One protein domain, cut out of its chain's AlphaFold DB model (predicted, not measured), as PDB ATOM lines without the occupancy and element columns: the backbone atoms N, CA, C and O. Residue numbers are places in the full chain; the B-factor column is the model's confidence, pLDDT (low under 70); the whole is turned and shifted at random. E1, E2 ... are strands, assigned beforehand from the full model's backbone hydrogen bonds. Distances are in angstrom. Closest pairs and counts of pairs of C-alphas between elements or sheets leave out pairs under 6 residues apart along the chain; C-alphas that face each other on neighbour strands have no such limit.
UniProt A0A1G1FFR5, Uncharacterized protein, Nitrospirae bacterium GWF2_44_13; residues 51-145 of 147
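This is residues 51 to 145 of the 147 residues of an uncharacterized protein of Nitrospirae bacterium GWF2_44_13 (UniProt A0A1G1FFR5). Two sheets of four strands each lie face to face as a sandwich, E2, E1, E8, E5 over E3, E4, E7, E6, with the strands of the one crossed at 34 degrees to those of the other. The two layers come near each other at the edge strands E5 and E6, while the edge strands E2 and E3 are apart, and the loop of residues 129 to 139 lies at one end of the longest axis. The printed part has 95 residues with eight named strands, E1 to E8 in order along the chain, and no named helix; both sheets are antiparallel and the class is all strand. The whole is compact, with a radius of gyration of the C-alphas of 13.0 A, and spans 39 by 26 by 20 A, only just elongated.

E1, residues 51 to 55, and E2, residues 60 to 63, form a hairpin, with N 53 and O 62 2.8 A apart, within hydrogen-bond range. E8, residues 140 to 144, is the other antiparallel neighbour of E1, with N 52 and O 143 at 2.9 A. E5, residues 101 to 104, is the edge strand beside E8, with N 101 and O 144 at 2.8 A. In the other sheet, E3, residues 70 to 77, and E4, residues 85 to 92, form a hairpin, with N 74 and O 89 at 2.8 A. E7, residues 122 to 128, is antiparallel to E4 at 161 degrees, with N 88 and O 124 at 2.9 A. E6, residues 110 to 116, forms a hairpin with E7, with N 113 and O 125 at 3.0 A. Between the sheets, the closest C-alphas of E5 and E6 are those of Leu 102 and Ile 112, 7.6 A apart. E1 and E4 are apart.

E1 begins at C-alpha 51, at (163.250, 160.942, 164.744), and is 13.7 A long from first to last C-alpha; E2 follows with 7.1 A. E3 is 20.7 A long and E4 19.5 A, ending at C-alpha 92, at (166.278, 149.269, 169.926). E5 is 10.3 A long, E6 19.5 A and E7 19.4 A. E8, 13.3 A long, ends at C-alpha 144, at (161.739, 157.548, 162.468).

The two C-alphas farthest apart, those of Arg 94 and Val 134, are 39.4 A apart, while the first and last printed C-alphas are 6.3 A apart. The printed part has no cut. The link from E7 to E8, 11 residues, is long. The sheet E3, E4, E7, E6 is twisted, with C-alphas up to 5.5 A off its best plane. The mean pLDDT of the printed part is 89.4; residues 79 to 82 and 130 to 137 are under 70.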
ATOM      1  N   THR A  51     162.351 161.031 165.905       96.06
ATOM      2  CA  THR A  51     163.250 160.942 164.744       96.06
ATOM      3  C   THR A  51     164.706 161.169 165.131       96.06
ATOM      4  O   THR A  51     165.007 161.845 166.113       96.06
ATOM      5  N   VAL A  52     165.630 160.603 164.359       96.94
ATOM      6  CA  VAL A  52     167.064 160.905 164.426       96.94
ATOM      7  C   VAL A  52     167.629 160.993 163.015       96.94
ATOM      8  O   VAL A  52     167.272 160.203 162.141       96.94
ATOM      9  N   ILE A  53     168.500 161.971 162.788       97.69
ATOM     10  CA  ILE A  53     169.266 162.127 161.555       97.69
ATOM     11  C   ILE A  53     170.722 161.802 161.865       97.69
ATOM     12  O   ILE A  53     171.304 162.364 162.797       97.69
ATOM     13  N   PHE A  54     171.311 160.918 161.073       97.19
ATOM     14  CA  PHE A  54     172.699 160.494 161.209       97.19
ATOM     15  C   PHE A  54     173.389 160.437 159.846       97.19
ATOM     16  O   PHE A  54     172.729 160.329 158.812       97.19
ATOM     17  N   ASP A  55     174.711 160.570 159.841       94.25
ATOM     18  CA  ASP A  55     175.510 160.468 158.619       94.25
ATOM     19  C   ASP A  55     175.892 159.016 158.291       94.25
ATOM     20  O   ASP A  55     175.742 158.106 159.104       94.25
ATOM     21  N   GLU A  56     176.427 158.787 157.094       90.88
ATOM     22  CA  GLU A  56     176.961 157.487 156.659       90.88
ATOM     23  C   GLU A  56     178.098 156.930 157.537       90.88
ATOM     24  O   GLU A  56     178.465 155.763 157.395       90.88
ATOM     25  N   GLY A  57     178.688 157.739 158.421       89.69
ATOM     26  CA  GLY A  57     179.663 157.321 159.432       89.69
ATOM     27  C   GLY A  57     179.033 156.880 160.756       89.69
ATOM     28  O   GLY A  57     179.740 156.359 161.616       89.69
ATOM     29  N   GLY A  58     177.723 157.063 160.923       90.62
ATOM     30  CA  GLY A  58     176.987 156.761 162.149       90.62
ATOM     31  C   GLY A  58     176.990 157.911 163.153       90.62
ATOM     32  O   GLY A  58     176.515 157.739 164.277       90.62
ATOM     33  N   SER A  59     177.501 159.087 162.778       94.69
ATOM     34  CA  SER A  59     177.471 160.270 163.636       94.69
ATOM     35  C   SER A  59     176.052 160.819 163.694       94.69
ATOM     36  O   SER A  59     175.432 161.076 162.661       94.69
ATOM     37  N   ILE A  60     175.543 161.044 164.903       97.06
ATOM     38  CA  ILE A  60     174.229 161.656 165.098       97.06
ATOM     39  C   ILE A  60     174.336 163.158 164.829       97.06
ATOM     40  O   ILE A  60     175.042 163.872 165.539       97.06
ATOM     41  N   LEU A  61     173.630 163.635 163.807       96.25
ATOM     42  CA  LEU A  61     173.583 165.050 163.434       96.25
ATOM     43  C   LEU A  61     172.452 165.782 164.155       96.25
ATOM     44  O   LEU A  61     172.572 166.962 164.479       96.25
ATOM     45  N   TYR A  62     171.338 165.086 164.385       95.62
ATOM     46  CA  TYR A  62     170.154 165.660 165.004       95.62
ATOM     47  C   TYR A  62     169.291 164.573 165.646       95.62
ATOM     48  O   TYR A  62     169.078 163.530 165.038       95.62
ATOM     49  N   ASP A  63     168.772 164.815 166.850       94.81
ATOM     50  CA  ASP A  63     167.935 163.866 167.593       94.81
ATOM     51  C   ASP A  63     166.677 164.559 168.136       94.81
ATOM     52  O   ASP A  63     166.757 165.536 168.885       94.81
ATOM     53  N   GLN A  64     165.511 164.032 167.766       92.81
ATOM     54  CA  GLN A  64     164.190 164.411 168.272       92.81
ATOM     55  C   GLN A  64     163.601 163.318 169.172       92.81
ATOM     56  O   GLN A  64     162.405 163.048 169.138       92.81
ATOM     57  N   GLY A  65     164.434 162.672 169.986       91.50
ATOM     58  CA  GLY A  65     164.003 161.703 170.992       91.50
ATOM     59  C   GLY A  65     164.053 160.247 170.534       91.50
ATOM     60  O   GLY A  65     163.832 159.359 171.359       91.50
ATOM     61  N   ALA A  66     164.412 159.959 169.280       95.19
ATOM     62  CA  ALA A  66     164.559 158.578 168.821       95.19
ATOM     63  C   ALA A  66     165.667 157.838 169.584       95.19
ATOM     64  O   ALA A  66     165.489 156.665 169.913       95.19
ATOM     65  N   MET A  67     166.761 158.506 169.974       95.62
ATOM     66  CA  MET A  67     167.839 157.869 170.754       95.62
ATOM     67  C   MET A  67     167.434 157.521 172.197       95.62
ATOM     68  O   MET A  67     168.124 156.773 172.897       95.62
ATOM     69  N   GLN A  68     166.277 157.988 172.676       94.00
ATOM     70  CA  GLN A  68     165.705 157.484 173.929       94.00
ATOM     71  C   GLN A  68     165.183 156.052 173.770       94.00
ATOM     72  O   GLN A  68     165.183 155.298 174.741       94.00
ATOM     73  N   ILE A  69     164.806 155.663 172.549       94.94
ATOM     74  CA  ILE A  69     164.257 154.350 172.194       94.94
ATOM     75  C   ILE A  69     165.320 153.470 171.523       94.94
ATOM     76  O   ILE A  69     165.335 152.257 171.729       94.94
ATOM     77  N   ILE A  70     166.231 154.067 170.755       96.81
ATOM     78  CA  ILE A  70     167.322 153.386 170.058       96.81
ATOM     79  C   ILE A  70     168.572 153.342 170.941       96.81
ATOM     80  O   ILE A  70     168.986 154.340 171.522       96.81
ATOM     81  N   ASN A  71     169.164 152.158 171.073       96.38
ATOM     82  CA  ASN A  71     170.413 151.938 171.793       96.38
ATOM     83  C   ASN A  71     171.621 152.268 170.917       96.38
ATOM     84  O   ASN A  71     172.532 152.964 171.353       96.38
ATOM     85  N   LYS A  72     171.630 151.750 169.684       96.50
ATOM     86  CA  LYS A  72     172.759 151.884 168.763       96.50
ATOM     87  C   LYS A  72     172.298 151.837 167.310       96.50
ATOM     88  O   LYS A  72     171.370 151.098 166.978       96.50
ATOM     89  N   ILE A  73     172.982 152.605 166.470       97.56
ATOM     90  CA  ILE A  73     172.902 152.560 165.011       97.56
ATOM     91  C   ILE A  73     174.271 152.086 164.526       97.56
ATOM     92  O   ILE A  73     175.288 152.677 164.887       97.56
ATOM     93  N   GLU A  74     174.312 150.992 163.774       96.62
ATOM     94  CA  GLU A  74     175.537 150.450 163.186       96.62
ATOM     95  C   GLU A  74     175.456 150.555 161.670       96.62
ATOM     96  O   GLU A  74     174.407 150.289 161.085       96.62
ATOM     97  N   ILE A  75     176.562 150.943 161.043       94.62
ATOM     98  CA  ILE A  75     176.654 151.079 159.594       94.62
ATOM     99  C   ILE A  75     177.733 150.129 159.096       94.62
ATOM    100  O   ILE A  75     178.914 150.300 159.399       94.62
ATOM    101  N   ASN A  76     177.311 149.140 158.321       93.38
ATOM    102  CA  ASN A  76     178.168 148.143 157.709       93.38
ATOM    103  C   ASN A  76     178.401 148.518 156.244       93.38
ATOM    104  O   ASN A  76     177.466 148.824 155.503       93.38
ATOM    105  N   ARG A  77     179.668 148.507 155.830       88.75
ATOM    106  CA  ARG A  77     180.114 148.875 154.479       88.75
ATOM    107  C   ARG A  77     180.797 147.677 153.824       88.75
ATOM    108  O   ARG A  77     181.500 146.932 154.515       88.75
ATOM    109  N   GLN A  78     180.640 147.511 152.510       76.81
ATOM    110  CA  GLN A  78     181.432 146.521 151.773       76.81
ATOM    111  C   GLN A  78     182.911 146.912 151.777       76.81
ATOM    112  O   GLN A  78     183.261 148.087 151.700       76.81
ATOM    113  N   LYS A  79     183.789 145.908 151.853       67.19
ATOM    114  CA  LYS A  79     185.244 146.117 151.801       67.19
ATOM    115  C   LYS A  79     185.743 146.496 150.402       67.19
ATOM    116  O   LYS A  79     186.731 147.213 150.306       67.19
ATOM    117  N   ASP A  80     185.048 146.041 149.356       63.31
ATOM    118  CA  ASP A  80     185.577 146.040 147.983       63.31
ATOM    119  C   ASP A  80     184.865 147.011 147.026       63.31
ATOM    120  O   ASP A  80     185.361 147.276 145.933       63.31
ATOM    121  N   LYS A  81     183.717 147.573 147.420       53.28
ATOM    122  CA  LYS A  81     183.013 148.619 146.669       53.28
ATOM    123  C   LYS A  81     183.033 149.903 147.481       53.28
ATOM    124  O   LYS A  81     182.841 149.853 148.692       53.28
ATOM    125  N   HIS A  82     183.308 151.008 146.790       55.56
ATOM    126  CA  HIS A  82     183.208 152.403 147.228       55.56
ATOM    127  C   HIS A  82     182.383 152.598 148.501       55.56
ATOM    128  O   HIS A  82     181.276 152.086 148.537       55.56
ATOM    129  N   SER A  83     182.957 153.340 149.463       71.00
ATOM    130  CA  SER A  83     182.534 153.898 150.778       71.00
ATOM    131  C   SER A  83     181.070 153.888 151.271       71.00
ATOM    132  O   SER A  83     180.799 154.448 152.335       71.00
ATOM    133  N   LEU A  84     180.134 153.279 150.561       83.06
ATOM    134  CA  LEU A  84     178.707 153.299 150.778       83.06
ATOM    135  C   LEU A  84     178.291 152.313 151.874       83.06
ATOM    136  O   LEU A  84     178.809 151.191 151.945       83.06
ATOM    137  N   PRO A  85     177.325 152.706 152.711       89.81
ATOM    138  CA  PRO A  85     176.585 151.779 153.557       89.81
ATOM    139  C   PRO A  85     175.911 150.676 152.728       89.81
ATOM    140  O   PRO A  85     175.105 150.971 151.859       89.81
ATOM    141  N   GLU A  86     176.195 149.408 153.015       92.06
ATOM    142  CA  GLU A  86     175.441 148.272 152.454       92.06
ATOM    143  C   GLU A  86     174.288 147.880 153.379       92.06
ATOM    144  O   GLU A  86     173.186 147.548 152.937       92.06
ATOM    145  N   GLU A  87     174.558 147.910 154.683       95.56
ATOM    146  CA  GLU A  87     173.598 147.536 155.707       95.56
ATOM    147  C   GLU A  87     173.632 148.554 156.847       95.56
ATOM    148  O   GLU A  87     174.694 148.950 157.332       95.56
ATOM    149  N   ILE A  88     172.449 148.960 157.297       97.31
ATOM    150  CA  ILE A  88     172.270 149.742 158.518       97.31
ATOM    151  C   ILE A  88     171.542 148.860 159.529       97.31
ATOM    152  O   ILE A  88     170.454 148.353 159.258       97.31
ATOM    153  N   VAL A  89     172.133 148.677 160.707       97.81
ATOM    154  CA  VAL A  89     171.558 147.872 161.789       97.81
ATOM    155  C   VAL A  89     171.119 148.783 162.921       97.81
ATOM    156  O   VAL A  89     171.912 149.499 163.534       97.81
ATOM    157  N   ILE A  90     169.832 148.731 163.227       97.94
ATOM    158  CA  ILE A  90     169.211 149.487 164.303       97.94
ATOM    159  C   ILE A  90     168.998 148.548 165.479       97.94
ATOM    160  O   ILE A  90     168.347 147.513 165.350       97.94
ATOM    161  N   ASN A  91     169.521 148.938 166.639       97.62
ATOM    162  CA  ASN A  91     169.384 148.217 167.896       97.62
ATOM    163  C   ASN A  91     168.470 149.005 168.842       97.62
ATOM    164  O   ASN A  91     168.937 149.942 169.491       97.62
ATOM    165  N   PRO A  92     167.178 148.670 168.951       97.12
ATOM    166  CA  PRO A  92     166.278 149.269 169.926       97.12
ATOM    167  C   PRO A  92     166.602 148.841 171.366       97.12
ATOM    168  O   PRO A  92     167.025 147.713 171.611       97.12
ATOM    169  N   LYS A  93     166.325 149.711 172.344       96.12
ATOM    170  CA  LYS A  93     166.404 149.399 173.788       96.12
ATOM    171  C   LYS A  93     165.271 148.483 174.263       96.12
ATOM    172  O   LYS A  93     165.370 147.878 175.324       96.12
ATOM    173  N   ARG A  94     164.182 148.410 173.497       94.19
ATOM    174  CA  ARG A  94     162.983 147.608 173.771       94.19
ATOM    175  C   ARG A  94     162.411 147.062 172.471       94.19
ATOM    176  O   ARG A  94     162.686 147.605 171.408       94.19
ATOM    177  N   HIS A  95     161.579 146.031 172.559       94.75
ATOM    178  CA  HIS A  95     160.894 145.497 171.389       94.75
ATOM    179  C   HIS A  95     160.064 146.585 170.680       94.75
ATOM    180  O   HIS A  95     159.259 147.265 171.316       94.75
ATOM    181  N   LEU A  96     160.258 146.727 169.368       94.31
ATOM    182  CA  LEU A  96     159.436 147.555 168.483       94.31
ATOM    183  C   LEU A  96     158.606 146.630 167.602       94.31
ATOM    184  O   LEU A  96     159.197 145.777 166.944       94.31
ATOM    185  N   ALA A  97     157.281 146.782 167.589       93.94
ATOM    186  CA  ALA A  97     156.391 145.923 166.802       93.94
ATOM    187  C   ALA A  97     156.651 146.055 165.293       93.94
ATOM    188  O   ALA A  97     156.680 145.057 164.573       93.94
ATOM    189  N   HIS A  98     156.926 147.279 164.843       95.00
ATOM    190  CA  HIS A  98     157.203 147.614 163.452       95.00
ATOM    191  C   HIS A  98     158.661 148.027 163.256       95.00
ATOM    192  O   HIS A  98     159.345 148.438 164.201       95.00
ATOM    193  N   ALA A  99     159.137 147.894 162.017       96.88
ATOM    194  CA  ALA A  99     160.420 148.448 161.622       96.88
ATOM    195  C   ALA A  99     160.325 149.977 161.692       96.88
ATOM    196  O   ALA A  99     159.373 150.537 161.144       96.88
ATOM    197  N   PRO A 100     161.282 150.660 162.341       96.69
ATOM    198  CA  PRO A 100     161.450 152.091 162.151       96.69
ATOM    199  C   PRO A 100     161.495 152.450 160.660       96.69
ATOM    200  O   PRO A 100     161.980 151.680 159.827       96.69
ATOM    201  N   LEU A 101     161.001 153.621 160.299       97.06
ATOM    202  CA  LEU A 101     161.097 154.097 158.932       97.06
ATOM    203  C   LEU A 101     162.504 154.658 158.712       97.06
ATOM    204  O   LEU A 101     162.908 155.600 159.390       97.06
ATOM    205  N   LEU A 102     163.253 154.069 157.782       97.50
ATOM    206  CA  LEU A 102     164.564 154.556 157.367       97.50
ATOM    207  C   LEU A 102     164.443 155.195 155.986       97.50
ATOM    208  O   LEU A 102     163.918 154.579 155.061       97.50
ATOM    209  N   GLN A 103     164.938 156.419 155.851       96.25
ATOM    210  CA  GLN A 103     164.924 157.175 154.600       96.25
ATOM    211  C   GLN A 103     166.277 157.841 154.365       96.25
ATOM    212  O   GLN A 103     166.909 158.324 155.306       96.25
ATOM    213  N   THR A 104     166.703 157.906 153.105       94.00
ATOM    214  CA  THR A 104     167.781 158.813 152.694       94.00
ATOM    215  C   THR A 104     167.240 160.240 152.606       94.00
ATOM    216  O   THR A 104     166.086 160.451 152.229       94.00
ATOM    217  N   LEU A 105     168.049 161.219 153.005       93.12
ATOM    218  CA  LEU A 105     167.734 162.639 152.823       93.12
ATOM    219  C   LEU A 105     168.280 163.197 151.509       93.12
ATOM    220  O   LEU A 105     167.962 164.331 151.155       93.12
ATOM    221  N   GLU A 106     169.088 162.409 150.807       89.31
ATOM    222  CA  GLU A 106     169.672 162.797 149.533       89.31
ATOM    223  C   GLU A 106     168.802 162.318 148.368       89.31
ATOM    224  O   GLU A 106     168.015 161.377 148.495       89.31
ATOM    225  N   ASN A 107     168.939 162.970 147.212       83.31
ATOM    226  CA  ASN A 107     168.181 162.637 146.006       83.31
ATOM    227  C   ASN A 107     168.790 161.423 145.280       83.31
ATOM    228  O   ASN A 107     169.273 161.534 144.152       83.31
ATOM    229  N   GLU A 108     168.822 160.281 145.964       81.50
ATOM    230  CA  GLU A 108     169.385 159.026 145.469       81.50
ATOM    231  C   GLU A 108     168.282 157.985 145.245       81.50
ATOM    232  O   GLU A 108     167.361 157.834 146.049       81.50
ATOM    233  N   LEU A 109     168.399 157.227 144.152       86.31
ATOM    234  CA  LEU A 109     167.564 156.054 143.893       86.31
ATOM    235  C   LEU A 109     168.125 154.866 144.680       86.31
ATOM    236  O   LEU A 109     168.972 154.120 144.181       86.31
ATOM    237  N   ILE A 110     167.660 154.731 145.923       90.12
ATOM    238  CA  ILE A 110     167.996 153.625 146.824       90.12
ATOM    239  C   ILE A 110     166.727 152.846 147.145       90.12
ATOM    240  O   ILE A 110     165.748 153.422 147.623       90.12
ATOM    241  N   ASP A 111     166.768 151.536 146.938       94.50
ATOM    242  CA  ASP A 111     165.793 150.616 147.506       94.50
ATOM    243  C   ASP A 111     166.256 150.191 148.907       94.50
ATOM    244  O   ASP A 111     167.387 149.739 149.103       94.50
ATOM    245  N   ILE A 112     165.397 150.393 149.905       96.19
ATOM    246  CA  ILE A 112     165.693 150.115 151.309       96.19
ATOM    247  C   ILE A 112     164.741 149.022 151.780       96.19
ATOM    248  O   ILE A 112     163.544 149.250 151.952       96.19
ATOM    249  N   SER A 113     165.290 147.844 152.064       97.44
ATOM    250  CA  SER A 113     164.516 146.704 152.562       97.44
ATOM    251  C   SER A 113     164.823 146.429 154.031       97.44
ATOM    252  O   SER A 113     165.981 146.308 154.428       97.44
ATOM    253  N   ALA A 114     163.778 146.333 154.855       97.75
ATOM    254  CA  ALA A 114     163.891 146.086 156.290       97.75
ATOM    255  C   ALA A 114     163.629 144.612 156.624       97.75
ATOM    256  O   ALA A 114     162.641 144.022 156.188       97.75
ATOM    257  N   THR A 115     164.483 144.024 157.457       97.88
ATOM    258  CA  THR A 115     164.356 142.647 157.943       97.88
ATOM    259  C   THR A 115     164.615 142.570 159.445       97.88
ATOM    260  O   THR A 115     165.294 143.416 160.033       97.88
ATOM    261  N   ARG A 116     164.047 141.554 160.099       96.81
ATOM    262  CA  ARG A 116     164.308 141.291 161.518       96.81
ATOM    263  C   ARG A 116     165.686 140.665 161.705       96.81
ATOM    264  O   ARG A 116     166.000 139.666 161.066       96.81
ATOM    265  N   GLY A 117     166.471 141.247 162.608       94.56
ATOM    266  CA  GLY A 117     167.760 140.714 163.041       94.56
ATOM    267  C   GLY A 117     167.655 139.871 164.313       94.56
ATOM    268  O   GLY A 117     166.596 139.341 164.656       94.56
ATOM    269  N   LYS A 118     168.770 139.752 165.040       93.81
ATOM    270  CA  LYS A 118     168.817 139.007 166.302       93.81
ATOM    271  C   LYS A 118     168.216 139.847 167.435       93.81
ATOM    272  O   LYS A 118     168.483 141.037 167.560       93.81
ATOM    273  N   GLY A 119     167.422 139.226 168.308       94.62
ATOM    274  CA  GLY A 119     166.822 139.923 169.450       94.62
ATOM    275  C   GLY A 119     165.819 140.995 169.013       94.62
ATOM    276  O   GLY A 119     164.777 140.668 168.453       94.62
ATOM    277  N   PHE A 120     166.114 142.268 169.295       95.25
ATOM    278  CA  PHE A 120     165.260 143.402 168.909       95.25
ATOM    279  C   PHE A 120     165.755 144.149 167.667       95.25
ATOM    280  O   PHE A 120     165.147 145.149 167.289       95.25
ATOM    281  N   GLU A 121     166.826 143.669 167.033       97.31
ATOM    282  CA  GLU A 121     167.445 144.311 165.876       97.31
ATOM    283  C   GLU A 121     166.499 144.441 164.676       97.31
ATOM    284  O   GLU A 121     165.721 143.536 164.344       97.31
ATOM    285  N   TRP A 122     166.663 145.554 163.971       98.06
ATOM    286  CA  TRP A 122     166.161 145.766 162.621       98.06
ATOM    287  C   TRP A 122     167.342 146.005 161.685       98.06
ATOM    288  O   TRP A 122     168.211 146.822 161.981       98.06
ATOM    289  N   ARG A 123     167.382 145.275 160.574       98.31
ATOM    290  CA  ARG A 123     168.455 145.323 159.575       98.31
ATOM    291  C   ARG A 123     167.903 145.880 158.281       98.31
ATOM    292  O   ARG A 123     166.918 145.356 157.765       98.31
ATOM    293  N   TYR A 124     168.538 146.920 157.771       98.12
ATOM    294  CA  TYR A 124     168.160 147.581 156.534       98.12
ATOM    295  C   TYR A 124     169.230 147.310 155.499       98.12
ATOM    296  O   TYR A 124     170.383 147.672 155.721       98.12
ATOM    297  N   ARG A 125     168.853 146.688 154.386       96.75
ATOM    298  CA  ARG A 125     169.727 146.524 153.226       96.75
ATOM    299  C   ARG A 125     169.461 147.654 152.244       96.75
ATOM    300  O   ARG A 125     168.299 147.913 151.931       96.75
ATOM    301  N   LEU A 126     170.530 148.292 151.784       94.00
ATOM    302  CA  LEU A 126     170.489 149.399 150.840       94.00
ATOM    303  C   LEU A 126     170.937 148.895 149.466       94.00
ATOM    304  O   LEU A 126     172.065 148.423 149.321       94.00
ATOM    305  N   ASP A 127     170.056 148.980 148.472       92.19
ATOM    306  CA  ASP A 127     170.351 148.632 147.081       92.19
ATOM    307  C   ASP A 127     170.312 149.893 146.209       92.19
ATOM    308  O   ASP A 127     169.279 150.549 146.059       92.19
ATOM    309  N   TYR A 128     171.470 150.281 145.679       87.50
ATOM    310  CA  TYR A 128     171.659 151.538 144.959       87.50
ATOM    311  C   TYR A 128     171.441 151.311 143.462       87.50
ATOM    312  O   TYR A 128     172.263 150.674 142.803       87.50
ATOM    313  N   GLN A 129     170.364 151.866 142.899       82.81
ATOM    314  CA  GLN A 129     170.025 151.671 141.482       82.81
ATOM    315  C   GLN A 129     170.738 152.649 140.538       82.81
ATOM    316  O   GLN A 129     170.970 152.328 139.375       82.81
ATOM    317  N   MET A 130     171.112 153.835 141.022       67.94
ATOM    318  CA  MET A 130     171.924 154.794 140.271       67.94
ATOM    319  C   MET A 130     173.105 155.245 141.119       67.94
ATOM    320  O   MET A 130     172.960 156.034 142.049       67.94
ATOM    321  N   TYR A 131     174.288 154.749 140.769       61.06
ATOM    322  CA  TYR A 131     175.544 155.199 141.343       61.06
ATOM    323  C   TYR A 131     176.131 156.286 140.438       61.06
ATOM    324  O   TYR A 131     176.769 155.991 139.431       61.06
ATOM    325  N   ASN A 132     175.868 157.555 140.758       57.88
ATOM    326  CA  ASN A 132     176.650 158.646 140.184       57.88
ATOM    327  C   ASN A 132     177.928 158.780 141.017       57.88
ATOM    328  O   ASN A 132     177.866 159.208 142.169       57.88
ATOM    329  N   ASP A 133     179.082 158.488 140.413       56.69
ATOM    330  CA  ASP A 133     180.435 158.644 140.990       56.69
ATOM    331  C   ASP A 133     180.771 160.079 141.467       56.69
ATOM    332  O   ASP A 133     181.857 160.345 141.976       56.69
ATOM    333  N   VAL A 134     179.848 161.031 141.300       55.03
ATOM    334  CA  VAL A 134     180.024 162.469 141.561       55.03
ATOM    335  C   VAL A 134     179.352 162.916 142.872       55.03
ATOM    336  O   VAL A 134     179.335 164.105 143.184       55.03
ATOM    337  N   PHE A 135     178.803 162.005 143.681       58.16
ATOM    338  CA  PHE A 135     178.277 162.385 144.998       58.16
ATOM    339  C   PHE A 135     179.416 162.571 146.007       58.16
ATOM    340  O   PHE A 135     179.858 161.632 146.661       58.16
ATOM    341  N   ASN A 136     179.879 163.819 146.114       59.03
ATOM    342  CA  ASN A 136     180.890 164.274 147.074       59.03
ATOM    343  C   ASN A 136     180.272 164.756 148.407       59.03
ATOM    344  O   ASN A 136     180.984 165.255 149.278       59.03
ATOM    345  N   ASP A 137     178.950 164.639 148.558       65.12
ATOM    346  CA  ASP A 137     178.238 165.020 149.776       65.12
ATOM    347  C   ASP A 137     178.100 163.839 150.739       65.12
ATOM    348  O   ASP A 137     177.832 162.701 150.349       65.12
ATOM    349  N   LYS A 138     178.272 164.131 152.033       81.44
ATOM    350  CA  LYS A 138     178.061 163.164 153.113       81.44
ATOM    351  C   LYS A 138     176.598 162.737 153.117       81.44
ATOM    352  O   LYS A 138     175.731 163.559 153.416       81.44
ATOM    353  N   ARG A 139     176.321 161.458 152.857       88.00
ATOM    354  CA  ARG A 139     174.950 160.939 152.912       88.00
ATOM    355  C   ARG A 139     174.397 161.022 154.316       88.00
ATOM    356  O   ARG A 139     175.075 160.687 155.293       88.00
ATOM    357  N   ARG A 140     173.138 161.434 154.395       94.38
ATOM    358  CA  ARG A 140     172.390 161.521 155.641       94.38
ATOM    359  C   ARG A 140     171.163 160.643 155.561       94.38
ATOM    360  O   ARG A 140     170.451 160.618 154.558       94.38
ATOM    361  N   PHE A 141     170.894 159.982 156.669       96.12
ATOM    362  CA  PHE A 141     169.753 159.111 156.840       96.12
ATOM    363  C   PHE A 141     168.872 159.662 157.947       96.12
ATOM    364  O   PHE A 141     169.364 160.139 158.972       96.12
ATOM    365  N   ARG A 142     167.561 159.583 157.745       97.50
ATOM    366  CA  ARG A 142     166.557 159.819 158.777       97.50
ATOM    367  C   ARG A 142     165.988 158.479 159.206       97.50
ATOM    368  O   ARG A 142     165.521 157.710 158.371       97.50
ATOM    369  N   LEU A 143     165.998 158.239 160.509       97.69
ATOM    370  CA  LEU A 143     165.301 157.132 161.145       97.69
ATOM    371  C   LEU A 143     164.149 157.689 161.975       97.69
ATOM    372  O   LEU A 143     164.366 158.523 162.853       97.69
ATOM    373  N   GLU A 144     162.944 157.209 161.721       96.75
ATOM    374  CA  GLU A 144     161.739 157.548 162.468       96.75
ATOM    375  C   GLU A 144     161.199 156.304 163.170       96.75
ATOM    376  O   GLU A 144     160.992 155.257 162.556       96.75
ATOM    377  N   VAL A 145     160.988 156.400 164.480       94.69
ATOM    378  CA  VAL A 145     160.417 155.308 165.266       94.69
ATOM    379  C   VAL A 145     158.899 155.423 165.232       94.69
ATOM    380  O   VAL A 145     158.341 156.402 165.714       94.69
TER     381      VAL A 145